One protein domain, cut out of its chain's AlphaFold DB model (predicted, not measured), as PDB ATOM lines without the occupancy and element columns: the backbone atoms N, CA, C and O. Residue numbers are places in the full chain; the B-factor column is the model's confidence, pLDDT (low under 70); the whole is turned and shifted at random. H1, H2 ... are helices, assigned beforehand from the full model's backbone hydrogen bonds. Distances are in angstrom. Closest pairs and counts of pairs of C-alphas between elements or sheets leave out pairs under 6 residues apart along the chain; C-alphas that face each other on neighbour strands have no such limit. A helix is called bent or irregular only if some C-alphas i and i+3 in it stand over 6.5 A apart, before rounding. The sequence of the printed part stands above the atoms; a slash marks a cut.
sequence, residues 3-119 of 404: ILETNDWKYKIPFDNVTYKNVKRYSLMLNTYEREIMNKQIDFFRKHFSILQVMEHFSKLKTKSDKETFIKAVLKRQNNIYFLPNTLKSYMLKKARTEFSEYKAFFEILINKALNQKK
ATOM      1  N   ILE A   3     114.844 137.128  86.485       77.94
ATOM      2  CA  ILE A   3     116.014 137.919  86.069       77.94
ATOM      3  C   ILE A   3     117.293 137.295  86.623       77.94
ATOM      4  O   ILE A   3     117.374 136.980  87.808       77.94
ATOM      5  N   LEU A   4     118.305 137.130  85.773       82.69
ATOM      6  CA  LEU A   4     119.684 136.964  86.218       82.69
ATOM      7  C   LEU A   4     120.292 138.355  86.378       82.69
ATOM      8  O   LEU A   4     120.678 138.988  85.402       82.69
ATOM      9  N   GLU A   5     120.350 138.828  87.618       78.69
ATOM     10  CA  GLU A   5     120.642 140.233  87.939       78.69
ATOM     11  C   GLU A   5     122.101 140.636  87.704       78.69
ATOM     12  O   GLU A   5     122.430 141.817  87.617       78.69
ATOM     13  N   THR A   6     123.002 139.660  87.594       80.69
ATOM     14  CA  THR A   6     124.440 139.914  87.516       80.69
ATOM     15  C   THR A   6     124.880 140.317  86.109       80.69
ATOM     16  O   THR A   6     125.108 139.458  85.255       80.69
ATOM     17  N   ASN A   7     125.124 141.614  85.902       80.81
ATOM     18  CA  ASN A   7     125.852 142.107  84.729       80.81
ATOM     19  C   ASN A   7     127.238 141.465  84.640       80.81
ATOM     20  O   ASN A   7     127.888 141.213  85.669       80.81
ATOM     21  N   ASP A   8     127.698 141.245  83.407       85.25
ATOM     22  CA  ASP A   8     129.046 140.758  83.107       85.25
ATOM     23  C   ASP A   8     129.435 139.490  83.877       85.25
ATOM     24  O   ASP A   8     130.606 139.257  84.188       85.25
ATOM     25  N   TRP A   9     128.454 138.630  84.185       92.31
ATOM     26  CA  TRP A   9     128.691 137.389  84.923       92.31
ATOM     27  C   TRP A   9     129.781 136.533  84.264       92.31
ATOM     28  O   TRP A   9     130.566 135.897  84.968       92.31
ATOM     29  N   LYS A  10     129.904 136.594  82.929       92.94
ATOM     30  CA  LYS A  10     130.945 135.936  82.121       92.94
ATOM     31  C   LYS A  10     132.357 136.198  82.659       92.94
ATOM     32  O   LYS A  10     133.188 135.296  82.667       92.94
ATOM     33  N   TYR A  11     132.617 137.395  83.181       92.19
ATOM     34  CA  TYR A  11     133.930 137.760  83.708       92.19
ATOM     35  C   TYR A  11     134.071 137.556  85.226       92.19
ATOM     36  O   TYR A  11     135.164 137.710  85.765       92.19
ATOM     37  N   LYS A  12     133.002 137.155  85.921       92.88
ATOM     38  CA  LYS A  12     132.992 136.909  87.374       92.88
ATOM     39  C   LYS A  12     133.061 135.421  87.711       92.88
ATOM     40  O   LYS A  12     133.762 135.023  88.644       92.88
ATOM     41  N   ILE A  13     132.407 134.573  86.914       94.62
ATOM     42  CA  ILE A  13     132.303 133.136  87.198       94.62
ATOM     43  C   ILE A  13     133.616 132.339  87.265       94.62
ATOM     44  O   ILE A  13     133.544 131.265  87.856       94.62
ATOM     45  N   PRO A  14     134.801 132.742  86.751       95.00
ATOM     46  CA  PRO A  14     136.016 131.952  86.985       95.00
ATOM     47  C   PRO A  14     136.408 131.831  88.469       95.00
ATOM     48  O   PRO A  14     137.024 130.833  88.868       95.00
ATOM     49  N   PHE A  15     136.049 132.835  89.279       94.38
ATOM     50  CA  PHE A  15     136.476 132.962  90.678       94.38
ATOM     51  C   PHE A  15     135.328 133.251  91.656       94.38
ATOM     52  O   PHE A  15     135.486 133.035  92.851       94.38
ATOM     53  N   ASP A  16     134.154 133.661  91.174       93.44
ATOM     54  CA  ASP A  16     132.968 133.865  92.005       93.44
ATOM     55  C   ASP A  16     132.008 132.665  91.915       93.44
ATOM     56  O   ASP A  16     131.272 132.481  90.939       93.44
ATOM     57  N   ASN A  17     132.021 131.830  92.958       92.44
ATOM     58  CA  ASN A  17     131.150 130.659  93.056       92.44
ATOM     59  C   ASN A  17     129.672 131.019  93.276       92.44
ATOM     60  O   ASN A  17     128.813 130.226  92.889       92.44
ATOM     61  N   VAL A  18     129.366 132.170  93.883       94.06
ATOM     62  CA  VAL A  18     127.980 132.623  94.084       94.06
ATOM     63  C   VAL A  18     127.389 133.000  92.735       94.06
ATOM     64  O   VAL A  18     126.365 132.441  92.338       94.06
ATOM     65  N   THR A  19     128.098 133.840  91.972       94.31
ATOM     66  CA  THR A  19     127.692 134.186  90.605       94.31
ATOM     67  C   THR A  19     127.555 132.924  89.746       94.31
ATOM     68  O   THR A  19     126.532 132.739  89.091       94.31
ATOM     69  N   TYR A  20     128.515 131.992  89.792       95.62
ATOM     70  CA  TYR A  20     128.427 130.738  89.028       95.62
ATOM     71  C   TYR A  20     127.171 129.912  89.355       95.62
ATOM     72  O   TYR A  20     126.474 129.465  88.440       95.62
ATOM     73  N   LYS A  21     126.857 129.726  90.646       95.44
ATOM     74  CA  LYS A  21     125.659 128.989  91.082       95.44
ATOM     75  C   LYS A  21     124.376 129.669  90.603       95.44
ATOM     76  O   LYS A  21     123.483 128.981  90.110       95.44
ATOM     77  N   ASN A  22     124.305 130.998  90.683       93.81
ATOM     78  CA  ASN A  22     123.152 131.769  90.213       93.81
ATOM     79  C   ASN A  22     122.944 131.608  88.703       93.81
ATOM     80  O   ASN A  22     121.835 131.319  88.256       93.81
ATOM     81  N   VAL A  23     124.021 131.703  87.923       95.44
ATOM     82  CA  VAL A  23     123.984 131.545  86.464       95.44
ATOM     83  C   VAL A  23     123.587 130.113  86.064       95.44
ATOM     84  O   VAL A  23     122.760 129.925  85.171       95.44
ATOM     85  N   LYS A  24     124.111 129.081  86.744       95.44
ATOM     86  CA  LYS A  24     123.692 127.684  86.516       95.44
ATOM     87  C   LYS A  24     122.226 127.459  86.891       95.44
ATOM     88  O   LYS A  24     121.515 126.786  86.155       95.44
ATOM     89  N   ARG A  25     121.741 128.040  87.993       94.12
ATOM     90  CA  ARG A  25     120.318 127.962  88.365       94.12
ATOM     91  C   ARG A  25     119.432 128.626  87.311       94.12
ATOM     92  O   ARG A  25     118.400 128.064  86.958       94.12
ATOM     93  N   TYR A  26     119.854 129.776  86.787       93.88
ATOM     94  CA  TYR A  26     119.164 130.451  85.692       93.88
ATOM     95  C   TYR A  26     119.085 129.568  84.439       93.88
ATOM     96  O   TYR A  26     118.002 129.418  83.873       93.88
ATOM     97  N   SER A  27     120.181 128.905  84.041       95.00
ATOM     98  CA  SER A  27     120.188 128.068  82.829       95.00
ATOM     99  C   SER A  27     119.216 126.880  82.892       95.00
ATOM    100  O   SER A  27     118.693 126.456  81.860       95.00
ATOM    101  N   LEU A  28     118.897 126.380  84.092       93.50
ATOM    102  CA  LEU A  28     117.897 125.325  84.291       93.50
ATOM    103  C   LEU A  28     116.459 125.774  83.995       93.50
ATOM    104  O   LEU A  28     115.594 124.927  83.790       93.50
ATOM    105  N   MET A  29     116.194 127.079  83.951       91.69
ATOM    106  CA  MET A  29     114.866 127.623  83.638       91.69
ATOM    107  C   MET A  29     114.656 127.868  82.142       91.69
ATOM    108  O   MET A  29     113.533 128.116  81.716       91.69
ATOM    109  N   LEU A  30     115.732 127.799  81.357       91.69
ATOM    110  CA  LEU A  30     115.703 127.948  79.907       91.69
ATOM    111  C   LEU A  30     115.243 126.650  79.235       91.69
ATOM    112  O   LEU A  30     115.399 125.554  79.800       91.69
ATOM    113  N   ASN A  31     114.727 126.760  78.007       90.50
ATOM    114  CA  ASN A  31     114.428 125.575  77.200       90.50
ATOM    115  C   ASN A  31     115.720 124.860  76.762       90.50
ATOM    116  O   ASN A  31     116.826 125.369  76.942       90.50
ATOM    117  N   THR A  32     115.589 123.665  76.184       92.62
ATOM    118  CA  THR A  32     116.729 122.802  75.832       92.62
ATOM    119  C   THR A  32     117.789 123.509  74.983       92.62
ATOM    120  O   THR A  32     118.976 123.405  75.285       92.62
ATOM    121  N   TYR A  33     117.381 124.255  73.953       91.25
ATOM    122  CA  TYR A  33     118.312 124.880  73.008       91.25
ATOM    123  C   TYR A  33     118.986 126.128  73.587       91.25
ATOM    124  O   TYR A  33     120.197 126.305  73.454       91.25
ATOM    125  N   GLU A  34     118.220 126.974  74.272       93.44
ATOM    126  CA  GLU A  34     118.748 128.137  74.992       93.44
ATOM    127  C   GLU A  34     119.736 127.705  76.079       93.44
ATOM    128  O   GLU A  34     120.829 128.262  76.202       93.44
ATOM    129  N   ARG A  35     119.379 126.660  76.838       94.88
ATOM    130  CA  ARG A  35     120.224 126.067  77.874       94.88
ATOM    131  C   ARG A  35     121.524 125.523  77.300       94.88
ATOM    132  O   ARG A  35     122.560 125.664  77.943       94.88
ATOM    133  N   GLU A  36     121.496 124.915  76.116       94.44
ATOM    134  CA  GLU A  36     122.704 124.420  75.455       94.44
ATOM    135  C   GLU A  36     123.677 125.566  75.137       94.44
ATOM    136  O   GLU A  36     124.860 125.478  75.474       94.44
ATOM    137  N   ILE A  37     123.186 126.663  74.547       94.06
ATOM    138  CA  ILE A  37     124.010 127.850  74.258       94.06
ATOM    139  C   ILE A  37     124.537 128.464  75.560       94.06
ATOM    140  O   ILE A  37     125.737 128.724  75.679       94.06
ATOM    141  N   MET A  38     123.666 128.635  76.558       94.94
ATOM    142  CA  MET A  38     124.031 129.189  77.860       94.94
ATOM    143  C   MET A  38     125.107 128.342  78.552       94.94
ATOM    144  O   MET A  38     126.104 128.873  79.034       94.94
ATOM    145  N   ASN A  39     124.962 127.014  78.563       95.50
ATOM    146  CA  ASN A  39     125.946 126.122  79.172       95.50
ATOM    147  C   ASN A  39     127.294 126.164  78.446       95.50
ATOM    148  O   ASN A  39     128.317 126.204  79.122       95.50
ATOM    149  N   LYS A  40     127.323 126.261  77.109       94.81
ATOM    150  CA  LYS A  40     128.580 126.460  76.364       94.81
ATOM    151  C   LYS A  40     129.303 127.736  76.794       94.81
ATOM    152  O   LYS A  40     130.518 127.709  76.985       94.81
ATOM    153  N   GLN A  41     128.571 128.836  76.982       95.06
ATOM    154  CA  GLN A  41     129.147 130.078  77.499       95.06
ATOM    155  C   GLN A  41     129.644 129.911  78.941       95.06
ATOM    156  O   GLN A  41     130.790 130.254  79.228       95.06
ATOM    157  N   ILE A  42     128.824 129.347  79.834       95.88
ATOM    158  CA  ILE A  42     129.196 129.107  81.237       95.88
ATOM    159  C   ILE A  42     130.469 128.268  81.325       95.88
ATOM    160  O   ILE A  42     131.395 128.636  82.041       95.88
ATOM    161  N   ASP A  43     130.534 127.157  80.599       95.50
ATOM    162  CA  ASP A  43     131.657 126.230  80.676       95.50
ATOM    163  C   ASP A  43     132.931 126.868  80.093       95.50
ATOM    164  O   ASP A  43     134.012 126.733  80.671       95.50
ATOM    165  N   PHE A  44     132.805 127.647  79.011       95.38
ATOM    166  CA  PHE A  44     133.913 128.421  78.452       95.38
ATOM    167  C   PHE A  44     134.468 129.439  79.456       95.38
ATOM    168  O   PHE A  44     135.669 129.425  79.746       95.38
ATOM    169  N   PHE A  45     133.602 130.300  79.996       95.00
ATOM    170  CA  PHE A  45     133.987 131.399  80.881       95.00
ATOM    171  C   PHE A  45     134.330 130.933  82.299       95.00
ATOM    172  O   PHE A  45     135.079 131.603  82.994       95.00
ATOM    173  N   ARG A  46     133.855 129.767  82.751       95.25
ATOM    174  CA  ARG A  46     134.303 129.167  84.018       95.25
ATOM    175  C   ARG A  46     135.714 128.593  83.903       95.25
ATOM    176  O   ARG A  46     136.456 128.586  84.886       95.25
ATOM    177  N   LYS A  47     136.060 128.070  82.723       94.88
ATOM    178  CA  LYS A  47     137.347 127.419  82.466       94.88
ATOM    179  C   LYS A  47     138.481 128.424  82.275       94.88
ATOM    180  O   LYS A  47     139.550 128.216  82.849       94.88
ATOM    181  N   HIS A  48     138.265 129.462  81.469       95.50
ATOM    182  CA  HIS A  48     139.304 130.415  81.069       95.50
ATOM    183  C   HIS A  48     139.235 131.719  81.864       95.50
ATOM    184  O   HIS A  48     138.162 132.132  82.299       95.50
ATOM    185  N   PHE A  49     140.381 132.373  82.049       96.31
ATOM    186  CA  PHE A  49     140.473 133.613  82.824       96.31
ATOM    187  C   PHE A  49     141.636 134.503  82.371       96.31
ATOM    188  O   PHE A  49     142.603 134.032  81.776       96.31
ATOM    189  N   SER A  50     141.556 135.797  82.661       96.06
ATOM    190  CA  SER A  50     142.587 136.800  82.397       96.06
ATOM    191  C   SER A  50     143.388 137.121  83.654       96.06
ATOM    192  O   SER A  50     142.989 136.794  84.774       96.06
ATOM    193  N   ILE A  51     144.527 137.787  83.478       97.00
ATOM    194  CA  ILE A  51     145.344 138.229  84.612       97.00
ATOM    195  C   ILE A  51     144.614 139.333  85.383       97.00
ATOM    196  O   ILE A  51     144.654 139.327  86.612       97.00
ATOM    197  N   LEU A  52     143.901 140.234  84.696       94.69
ATOM    198  CA  LEU A  52     143.103 141.261  85.375       94.69
ATOM    199  C   LEU A  52     142.019 140.645  86.262       94.69
ATOM    200  O   LEU A  52     141.885 141.060  87.404       94.69
ATOM    201  N   GLN A  53     141.331 139.592  85.809       95.75
ATOM    202  CA  GLN A  53     140.347 138.894  86.647       95.75
ATOM    203  C   GLN A  53     140.983 138.274  87.901       95.75
ATOM    204  O   GLN A  53     140.371 138.268  88.968       95.75
ATOM    205  N   VAL A  54     142.214 137.761  87.788       97.19
ATOM    206  CA  VAL A  54     142.972 137.262  88.947       97.19
ATOM    207  C   VAL A  54     143.292 138.413  89.900       97.19
ATOM    208  O   VAL A  54     143.039 138.279  91.091       97.19
ATOM    209  N   MET A  55     143.803 139.538  89.392       96.50
ATOM    210  CA  MET A  55     144.135 140.727  90.191       96.50
ATOM    211  C   MET A  55     142.904 141.306  90.907       96.50
ATOM    212  O   MET A  55     142.949 141.543  92.112       96.50
ATOM    213  N   GLU A  56     141.789 141.475  90.191       94.62
ATOM    214  CA  GLU A  56     140.521 141.997  90.717       94.62
ATOM    215  C   GLU A  56     139.894 141.100  91.787       94.62
ATOM    216  O   GLU A  56     139.234 141.590  92.703       94.62
ATOM    217  N   HIS A  57     140.038 139.778  91.665       95.56
ATOM    218  CA  HIS A  57     139.560 138.863  92.695       95.56
ATOM    219  C   HIS A  57     140.523 138.820  93.885       95.56
ATOM    220  O   HIS A  57     140.083 138.856  95.031       95.56
ATOM    221  N   PHE A  58     141.831 138.795  93.624       96.88
ATOM    222  CA  PHE A  58     142.864 138.750  94.655       96.88
ATOM    223  C   PHE A  58     142.812 139.964  95.588       96.88
ATOM    224  O   PHE A  58     142.965 139.805  96.798       96.88
ATOM    225  N   SER A  59     142.542 141.162  95.057       95.50
ATOM    226  CA  SER A  59     142.421 142.393  95.851       95.50
ATOM    227  C   SER A  59     141.252 142.379  96.844       95.50
ATOM    228  O   SER A  59     141.267 143.128  97.816       95.50
ATOM    229  N   LYS A  60     140.255 141.509  96.638       94.69
ATOM    230  CA  LYS A  60     139.094 141.352  97.528       94.69
ATOM    231  C   LYS A  60     139.345 140.365  98.671       94.69
ATOM    232  O   LYS A  60     138.543 140.302  99.602       94.69
ATOM    233  N   LEU A  61     140.431 139.589  98.610       94.94
ATOM    234  CA  LEU A  61     140.785 138.615  99.641       94.94
ATOM    235  C   LEU A  61     141.410 139.327 100.842       94.94
ATOM    236  O   LEU A  61     142.390 140.062 100.707       94.94
ATOM    237  N   LYS A  62     140.845 139.086 102.029       93.44
ATOM    238  CA  LYS A  62     141.222 139.802 103.254       93.44
ATOM    239  C   LYS A  62     142.374 139.136 103.999       93.44
ATOM    240  O   LYS A  62     143.241 139.834 104.511       93.44
ATOM    241  N   THR A  63     142.398 137.805 104.059       94.75
ATOM    242  CA  THR A  63     143.386 137.076 104.867       94.75
ATOM    243  C   THR A  63     144.530 136.522 104.019       94.75
ATOM    244  O   THR A  63     144.372 136.236 102.829       94.75
ATOM    245  N   LYS A  64     145.699 136.335 104.642       93.81
ATOM    246  CA  LYS A  64     146.853 135.684 104.004       93.81
ATOM    247  C   LYS A  64     146.534 134.241 103.590       93.81
ATOM    248  O   LYS A  64     146.867 133.839 102.480       93.81
ATOM    249  N   SER A  65     145.819 133.500 104.440       96.00
ATOM    250  CA  SER A  65     145.393 132.120 104.163       96.00
ATOM    251  C   SER A  65     144.499 132.025 102.916       96.00
ATOM    252  O   SER A  65     144.718 131.173 102.047       96.00
ATOM    253  N   ASP A  66     143.545 132.952 102.763       95.81
ATOM    254  CA  ASP A  66     142.686 133.013 101.573       95.81
ATOM    255  C   ASP A  66     143.508 133.288 100.311       95.81
ATOM    256  O   ASP A  66     143.318 132.632  99.283       95.81
ATOM    257  N   LYS A  67     144.459 134.229 100.391       97.06
ATOM    258  CA  LYS A  67     145.367 134.573  99.287       97.06
ATOM    259  C   LYS A  67     146.220 133.379  98.865       97.06
ATOM    260  O   LYS A  67     146.297 133.084  97.674       97.06
ATOM    261  N   GLU A  68     146.813 132.653  99.808       96.69
ATOM    262  CA  GLU A  68     147.616 131.458  99.522       96.69
ATOM    263  C   GLU A  68     146.783 130.330  98.901       96.69
ATOM    264  O   GLU A  68     147.199 129.694  97.925       96.69
ATOM    265  N   THR A  69     145.576 130.103  99.423       96.75
ATOM    266  CA  THR A  69     144.628 129.121  98.878       96.75
ATOM    267  C   THR A  69     144.235 129.479  97.447       96.75
ATOM    268  O   THR A  69     144.247 128.626  96.551       96.75
ATOM    269  N   PHE A  70     143.949 130.756  97.202       97.38
ATOM    270  CA  PHE A  70     143.625 131.262  95.877       97.38
ATOM    271  C   PHE A  70     144.799 131.127  94.902       97.38
ATOM    272  O   PHE A  70     144.603 130.624  93.795       97.38
ATOM    273  N   ILE A  71     146.023 131.479  95.312       97.94
ATOM    274  CA  ILE A  71     147.240 131.307  94.502       97.94
ATOM    275  C   ILE A  71     147.376 129.851  94.047       97.94
ATOM    276  O   ILE A  71     147.496 129.588  92.846       97.94
ATOM    277  N   LYS A  72     147.263 128.889  94.974       97.00
ATOM    278  CA  LYS A  72     147.301 127.452  94.651       97.00
ATOM    279  C   LYS A  72     146.213 127.076  93.635       97.00
ATOM    280  O   LYS A  72     146.481 126.338  92.685       97.00
ATOM    281  N   ALA A  73     144.996 127.596  93.792       96.00
ATOM    282  CA  ALA A  73     143.880 127.327  92.883       96.00
ATOM    283  C   ALA A  73     144.052 127.948  91.482       96.00
ATOM    284  O   ALA A  73     143.596 127.368  90.489       96.00
ATOM    285  N   VAL A  74     144.689 129.117  91.375       97.62
ATOM    286  CA  VAL A  74     144.992 129.768  90.089       97.62
ATOM    287  C   VAL A  74     146.119 129.033  89.372       97.62
ATOM    288  O   VAL A  74     145.970 128.701  88.195       97.62
ATOM    289  N   LEU A  75     147.204 128.697  90.075       96.69
ATOM    290  CA  LEU A  75     148.345 127.982  89.494       96.69
ATOM    291  C   LEU A  75     147.948 126.606  88.943       96.69
ATOM    292  O   LEU A  75     148.381 126.237  87.853       96.69
ATOM    293  N   LYS A  76     147.030 125.888  89.608       96.12
ATOM    294  CA  LYS A  76     146.452 124.632  89.086       96.12
ATOM    295  C   LYS A  76     145.727 124.798  87.744       96.12
ATOM    296  O   LYS A  76     145.618 123.842  86.982       96.12
ATOM    297  N   ARG A  77     145.224 125.998  87.439       95.38
ATOM    298  CA  ARG A  77     144.455 126.306  86.222       95.38
ATOM    299  C   ARG A  77     145.210 127.205  85.240       95.38
ATOM    300  O   ARG A  77     144.627 127.615  84.242       95.38
ATOM    301  N   GLN A  78     146.497 127.471  85.466       94.69
ATOM    302  CA  GLN A  78     147.302 128.421  84.683       94.69
ATOM    303  C   GLN A  78     147.362 128.127  83.175       94.69
ATOM    304  O   GLN A  78     147.669 129.010  82.380       94.69
ATOM    305  N   ASN A  79     147.065 126.894  82.754       94.50
ATOM    306  CA  ASN A  79     146.992 126.529  81.340       94.50
ATOM    307  C   ASN A  79     145.745 127.083  80.626       94.50
ATOM    308  O   ASN A  79     145.715 127.065  79.403       94.50
ATOM    309  N   ASN A  80     144.747 127.582  81.362       95.31
ATOM    310  CA  ASN A  80     143.540 128.198  80.803       95.31
ATOM    311  C   ASN A  80     143.577 129.737  80.839       95.31
ATOM    312  O   ASN A  80     142.559 130.376  80.571       95.31
ATOM    313  N   ILE A  81     144.714 130.335  81.206       96.19
ATOM    314  CA  ILE A  81     144.867 131.790  81.174       96.19
ATOM    315  C   ILE A  81     144.809 132.288  79.722       96.19
ATOM    316  O   ILE A  81     145.315 131.619  78.819       96.19
ATOM    317  N   TYR A  82     144.192 133.441  79.476       95.56
ATOM    318  CA  TYR A  82     144.175 134.029  78.137       95.56
ATOM    319  C   TYR A  82     145.575 134.472  77.700       95.56
ATOM    320  O   TYR A  82     146.405 134.869  78.519       95.56
ATOM    321  N   PHE A  83     145.820 134.421  76.388       95.69
ATOM    322  CA  PHE A  83     147.050 134.940  75.797       95.69
ATOM    323  C   PHE A  83     147.181 136.449  76.049       95.69
ATOM    324  O   PHE A  83     146.258 137.215  75.764       95.69
ATOM    325  N   LEU A  84     148.346 136.860  76.551       95.81
ATOM    326  CA  LEU A  84     148.711 138.261  76.755       95.81
ATOM    327  C   LEU A  84     149.667 138.688  75.630       95.81
ATOM    328  O   LEU A  84     150.711 138.058  75.481       95.81
ATOM    329  N   PRO A  85     149.379 139.745  74.849       95.19
ATOM    330  CA  PRO A  85     150.340 140.250  73.876       95.19
ATOM    331  C   PRO A  85     151.516 140.958  74.562       95.19
ATOM    332  O   PRO A  85     151.358 141.619  75.591       95.19
ATOM    333  N   ASN A  86     152.698 140.892  73.938       94.62
ATOM    334  CA  ASN A  86     153.921 141.536  74.436       94.62
ATOM    335  C   ASN A  86     153.755 143.043  74.691       94.62
ATOM    336  O   ASN A  86     154.367 143.578  75.615       94.62
ATOM    337  N   THR A  87     152.892 143.715  73.926       94.12
ATOM    338  CA  THR A  87     152.583 145.146  74.079       94.12
ATOM    339  C   THR A  87     152.056 145.505  75.471       94.12
ATOM    340  O   THR A  87     152.268 146.627  75.928       94.12
ATOM    341  N   LEU A  88     151.435 144.557  76.181       95.94
ATOM    342  CA  LEU A  88     150.901 144.751  77.532       95.94
ATOM    343  C   LEU A  88     151.834 144.260  78.647       95.94
ATOM    344  O   LEU A  88     151.564 144.524  79.818       95.94
ATOM    345  N   LYS A  89     152.945 143.582  78.324       95.81
ATOM    346  CA  LYS A  89     153.852 142.987  79.322       95.81
ATOM    347  C   LYS A  89     154.314 144.013  80.358       95.81
ATOM    348  O   LYS A  89     154.131 143.803  81.555       95.81
ATOM    349  N   SER A  90     154.883 145.130  79.905       95.19
ATOM    350  CA  SER A  90     155.428 146.162  80.797       95.19
ATOM    351  C   SER A  90     154.352 146.804  81.671       95.19
ATOM    352  O   SER A  90     154.598 147.062  82.847       95.19
ATOM    353  N   TYR A  91     153.151 147.010  81.121       94.94
ATOM    354  CA  TYR A  91     152.010 147.529  81.872       94.94
ATOM    355  C   TYR A  91     151.612 146.570  83.005       94.94
ATOM    356  O   TYR A  91     151.538 146.977  84.163       94.94
ATOM    357  N   MET A  92     151.441 145.279  82.695       96.12
ATOM    358  CA  MET A  92     151.018 144.272  83.674       96.12
ATOM    359  C   MET A  92     152.071 144.041  84.765       96.12
ATOM    360  O   MET A  92     151.721 143.914  85.937       96.12
ATOM    361  N   LEU A  93     153.359 144.039  84.401       96.69
ATOM    362  CA  LEU A  93     154.459 143.942  85.364       96.69
ATOM    363  C   LEU A  93     154.503 145.151  86.300       96.69
ATOM    364  O   LEU A  93     154.673 144.985  87.506       96.69
ATOM    365  N   LYS A  94     154.324 146.366  85.762       96.44
ATOM    366  CA  LYS A  94     154.253 147.582  86.578       96.44
ATOM    367  C   LYS A  94     153.098 147.483  87.572       96.44
ATOM    368  O   LYS A  94     153.342 147.629  88.763       96.44
ATOM    369  N   LYS A  95     151.892 147.146  87.101       95.25
ATOM    370  CA  LYS A  95     150.697 146.985  87.944       95.25
ATOM    371  C   LYS A  95     150.907 145.953  89.057       95.25
ATOM    372  O   LYS A  95     150.616 146.232  90.215       95.25
ATOM    373  N   ALA A  96     151.484 144.793  88.732       96.19
ATOM    374  CA  ALA A  96     151.819 143.762  89.715       96.19
ATOM    375  C   ALA A  96     152.781 144.272  90.802       96.19
ATOM    376  O   ALA A  96     152.596 143.984  91.979       96.19
ATOM    377  N   ARG A  97     153.799 145.050  90.421       96.31
ATOM    378  CA  ARG A  97     154.786 145.594  91.363       96.31
ATOM    379  C   ARG A  97     154.219 146.699  92.243       96.31
ATOM    380  O   ARG A  97     154.599 146.771  93.405       96.31
ATOM    381  N   THR A  98     153.349 147.548  91.698       95.81
ATOM    382  CA  THR A  98     152.794 148.696  92.422       95.81
ATOM    383  C   THR A  98     151.631 148.309  93.326       95.81
ATOM    384  O   THR A  98     151.579 148.758  94.461       95.81
ATOM    385  N   GLU A  99     150.711 147.470  92.847       95.44
ATOM    386  CA  GLU A  99     149.471 147.145  93.570       95.44
ATOM    387  C   GLU A  99     149.563 145.834  94.361       95.44
ATOM    388  O   GLU A  99     148.804 145.623  95.302       95.44
ATOM    389  N   PHE A 100     150.498 144.947  94.003       95.19
ATOM    390  CA  PHE A 100     150.612 143.604  94.578       95.19
ATOM    391  C   PHE A 100     152.061 143.251  94.943       95.19
ATOM    392  O   PHE A 100     152.496 142.120  94.735       95.19
ATOM    393  N   SER A 101     152.818 144.213  95.479       94.00
ATOM    394  CA  SER A 101     154.267 144.113  95.723       94.00
ATOM    395  C   SER A 101     154.700 142.842  96.474       94.00
ATOM    396  O   SER A 101     155.639 142.175  96.038       94.00
ATOM    397  N   GLU A 102     153.981 142.463  97.535       95.12
ATOM    398  CA  GLU A 102     154.220 141.247  98.337       95.12
ATOM    399  C   GLU A 102     154.042 139.953  97.516       95.12
ATOM    400  O   GLU A 102     154.730 138.960  97.740       95.12
ATOM    401  N   TYR A 103     153.171 139.976  96.504       96.75
ATOM    402  CA  TYR A 103     152.824 138.827  95.661       96.75
ATOM    403  C   TYR A 103     153.311 138.991  94.214       96.75
ATOM    404  O   TYR A 103     152.865 138.267  93.320       96.75
ATOM    405  N   LYS A 104     154.245 139.919  93.956       96.06
ATOM    406  CA  LYS A 104     154.710 140.245  92.597       96.06
ATOM    407  C   LYS A 104     155.220 139.015  91.845       96.06
ATOM    408  O   LYS A 104     154.887 138.848  90.679       96.06
ATOM    409  N   ALA A 105     155.936 138.115  92.524       96.50
ATOM    410  CA  ALA A 105     156.490 136.904  91.922       96.50
ATOM    411  C   ALA A 105     155.393 135.973  91.377       96.50
ATOM    412  O   ALA A 105     155.517 135.433  90.280       96.50
ATOM    413  N   PHE A 106     154.276 135.836  92.100       97.75
ATOM    414  CA  PHE A 106     153.118 135.071  91.637       97.75
ATOM    415  C   PHE A 106     152.525 135.670  90.353       97.75
ATOM    416  O   PHE A 106     152.287 134.948  89.384       97.75
ATOM    417  N   PHE A 107     152.335 136.990  90.308       98.19
ATOM    418  CA  PHE A 107     151.821 137.654  89.110       98.19
ATOM    419  C   PHE A 107     152.817 137.621  87.945       98.19
ATOM    420  O   PHE A 107     152.397 137.439  86.805       98.19
ATOM    421  N   GLU A 108     154.122 137.725  88.202       97.38
ATOM    422  CA  GLU A 108     155.172 137.583  87.184       97.38
ATOM    423  C   GLU A 108     155.150 136.183  86.544       97.38
ATOM    424  O   GLU A 108     155.234 136.072  85.317       97.38
ATOM    425  N   ILE A 109     154.928 135.123  87.333       97.19
ATOM    426  CA  ILE A 109     154.713 133.759  86.817       97.19
ATOM    427  C   ILE A 109     153.498 133.717  85.883       97.19
ATOM    428  O   ILE A 109     153.595 133.194  84.770       97.19
ATOM    429  N   LEU A 110     152.361 134.288  86.295       97.88
ATOM    430  CA  LEU A 110     151.146 134.297  85.472       97.88
ATOM    431  C   LEU A 110     151.310 135.101  84.182       97.88
ATOM    432  O   LEU A 110     150.866 134.650  83.127       97.88
ATOM    433  N   ILE A 111     151.968 136.260  84.249       97.81
ATOM    434  CA  ILE A 111     152.277 137.096  83.083       97.81
ATOM    435  C   ILE A 111     153.141 136.310  82.097       97.81
ATOM    436  O   ILE A 111     152.792 136.205  80.923       97.81
ATOM    437  N   ASN A 112     154.224 135.687  82.570       96.94
ATOM    438  CA  ASN A 112     155.090 134.863  81.726       96.94
ATOM    439  C   ASN A 112     154.345 133.662  81.137       96.94
ATOM    440  O   ASN A 112     154.551 133.321  79.972       96.94
ATOM    441  N   LYS A 113     153.434 133.043  81.896       97.38
ATOM    442  CA  LYS A 113     152.597 131.964  81.376       97.38
ATOM    443  C   LYS A 113     151.676 132.458  80.264       97.38
ATOM    444  O   LYS A 113     151.624 131.820  79.218       97.38
ATOM    445  N   ALA A 114     150.992 133.584  80.463       96.94
ATOM    446  CA  ALA A 114     150.065 134.166  79.493       96.94
ATOM    447  C   ALA A 114     150.745 134.602  78.188       96.94
ATOM    448  O   ALA A 114     150.173 134.412  77.118       96.94
ATOM    449  N   LEU A 115     151.972 135.125  78.259       96.31
ATOM    450  CA  LEU A 115     152.777 135.475  77.080       96.31
ATOM    451  C   LEU A 115     153.119 134.249  76.217       96.31
ATOM    452  O   LEU A 115     153.255 134.359  75.003       96.31
ATOM    453  N   ASN A 116     153.228 133.073  76.841       95.06
ATOM    454  CA  ASN A 116     153.595 131.814  76.188       95.06
ATOM    455  C   ASN A 116     152.395 130.883  75.938       95.06
ATOM    456  O   ASN A 116     152.574 129.713  75.593       95.06
ATOM    457  N   GLN A 117     151.164 131.364  76.131       94.50
ATOM    458  CA  GLN A 117     149.967 130.576  75.851       94.50
ATOM    459  C   GLN A 117     149.796 130.288  74.361       94.50
ATOM    460  O   GLN A 117     150.319 130.995  73.496       94.50
ATOM    461  N   LYS A 118     149.007 129.252  74.047       90.81
ATOM    462  CA  LYS A 118     148.630 128.964  72.658       90.81
ATOM    463  C   LYS A 118     147.946 130.190  72.052       90.81
ATOM    464  O   LYS A 118     146.924 130.655  72.546       90.81
ATOM    465  N   LYS A 119     148.472 130.658  70.922       93.00
ATOM    466  CA  LYS A 119     148.012 131.859  70.199       93.00
ATOM    467  C   LYS A 119     146.765 131.601  69.345       93.00
ATOM    468  O   LYS A 119     146.464 132.360  68.427       93.00
TER     469      LYS A 119
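Overview. This is residues 3 to 119 of the 404 residues of an uncharacterized protein of Clostridiales bacterium (UniProt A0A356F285). Two helical lobes sit next to each other along the longest axis: a helical hairpin of H2 and H3 with the short H1 packed on both, and a loose bundle of four helices, H4 to H7. In the bundle, H4 and H7 lie between H5 and H6, and the tight link from H3 to H4 joins the lobes. The printed part has 117 residues, with seven named helices, H1 to H7 in chain order, and no named strand; the class is all helix. It is only just compact, close to loose, with a radius of gyration of the C-alphas of 15.8 A, and it spans 47 by 35 by 23 A.

Arrangement. Start at H1, residues 9 to 12, which touches H2, residues 17 to 27; their closest C-alphas, of Trp 9 and Thr 19, are 6.6 A apart. H1 also touches H3, residues 32 to 47, and H3 touches H1 with residues 41 to 46 alone; the closest C-alphas, of Lys 10 and Phe 45, are 5.6 A apart. H2 and H3 form a helical hairpin and touch at a shallow tilt of 17 degrees, opposite ways, closest at the C-alphas of Ser 27 and Arg 35, 5.3 A. Next look at H4, residues 51 to 58: it is close to H1 but not clearly touching, with the closest C-alphas, of Tyr 11 and Gln 53, 7.1 A apart. H4 and H5, residues 64 to 75, form a second helical hairpin at a shallow tilt of 27 degrees; they only just touch, with 3 pairs of C-alphas within 8 A, the closest being Phe 58 and Lys 67 at 6.7 A. H6, residues 86 to 99, and H7, residues 101 to 115, form the third, at a shallow tilt of 15 degrees; their closest C-alphas, of Ala 96 and Lys 104, are 5.4 A apart. H7, with residues 107 to 111 alone, only just touches H4, with 3 pairs of C-alphas within 8 A, the closest being Ile 51 and Leu 110 at 7.1 A. H2 and H3 are apart from H5, H6 and H7. Every O i to N i+4 pair is within hydrogen-bond range in H2, H3, H4 and H5; in H6 it is 8 of 10, in H7 9 of 11, and H1 is too short for such a pair.

Along the chain. Find C-alpha 9 at (128.691, 137.389, 84.923), where H1 begins. From C-alpha 32 at (116.729, 122.802, 75.832), H3 runs 22.1 A from first to last C-alpha; H2 runs 15.2 A, H5 16.5 A, H6 20.4 A. H7 runs 20.6 A to C-alpha 115 at (152.777, 135.475, 77.080). H6 and H7 are irregular: C-alphas 87 and 90 are 7.4 A apart, and C-alphas 102 and 105 are 8.1 A apart.

Size, cuts and confidence. The two C-alphas farthest apart, of Asn 31 and Glu 102, are 47.7 A apart. The printed part has no cut and no long link. Its mean pLDDT is 94.5, and no printed residue is under 70.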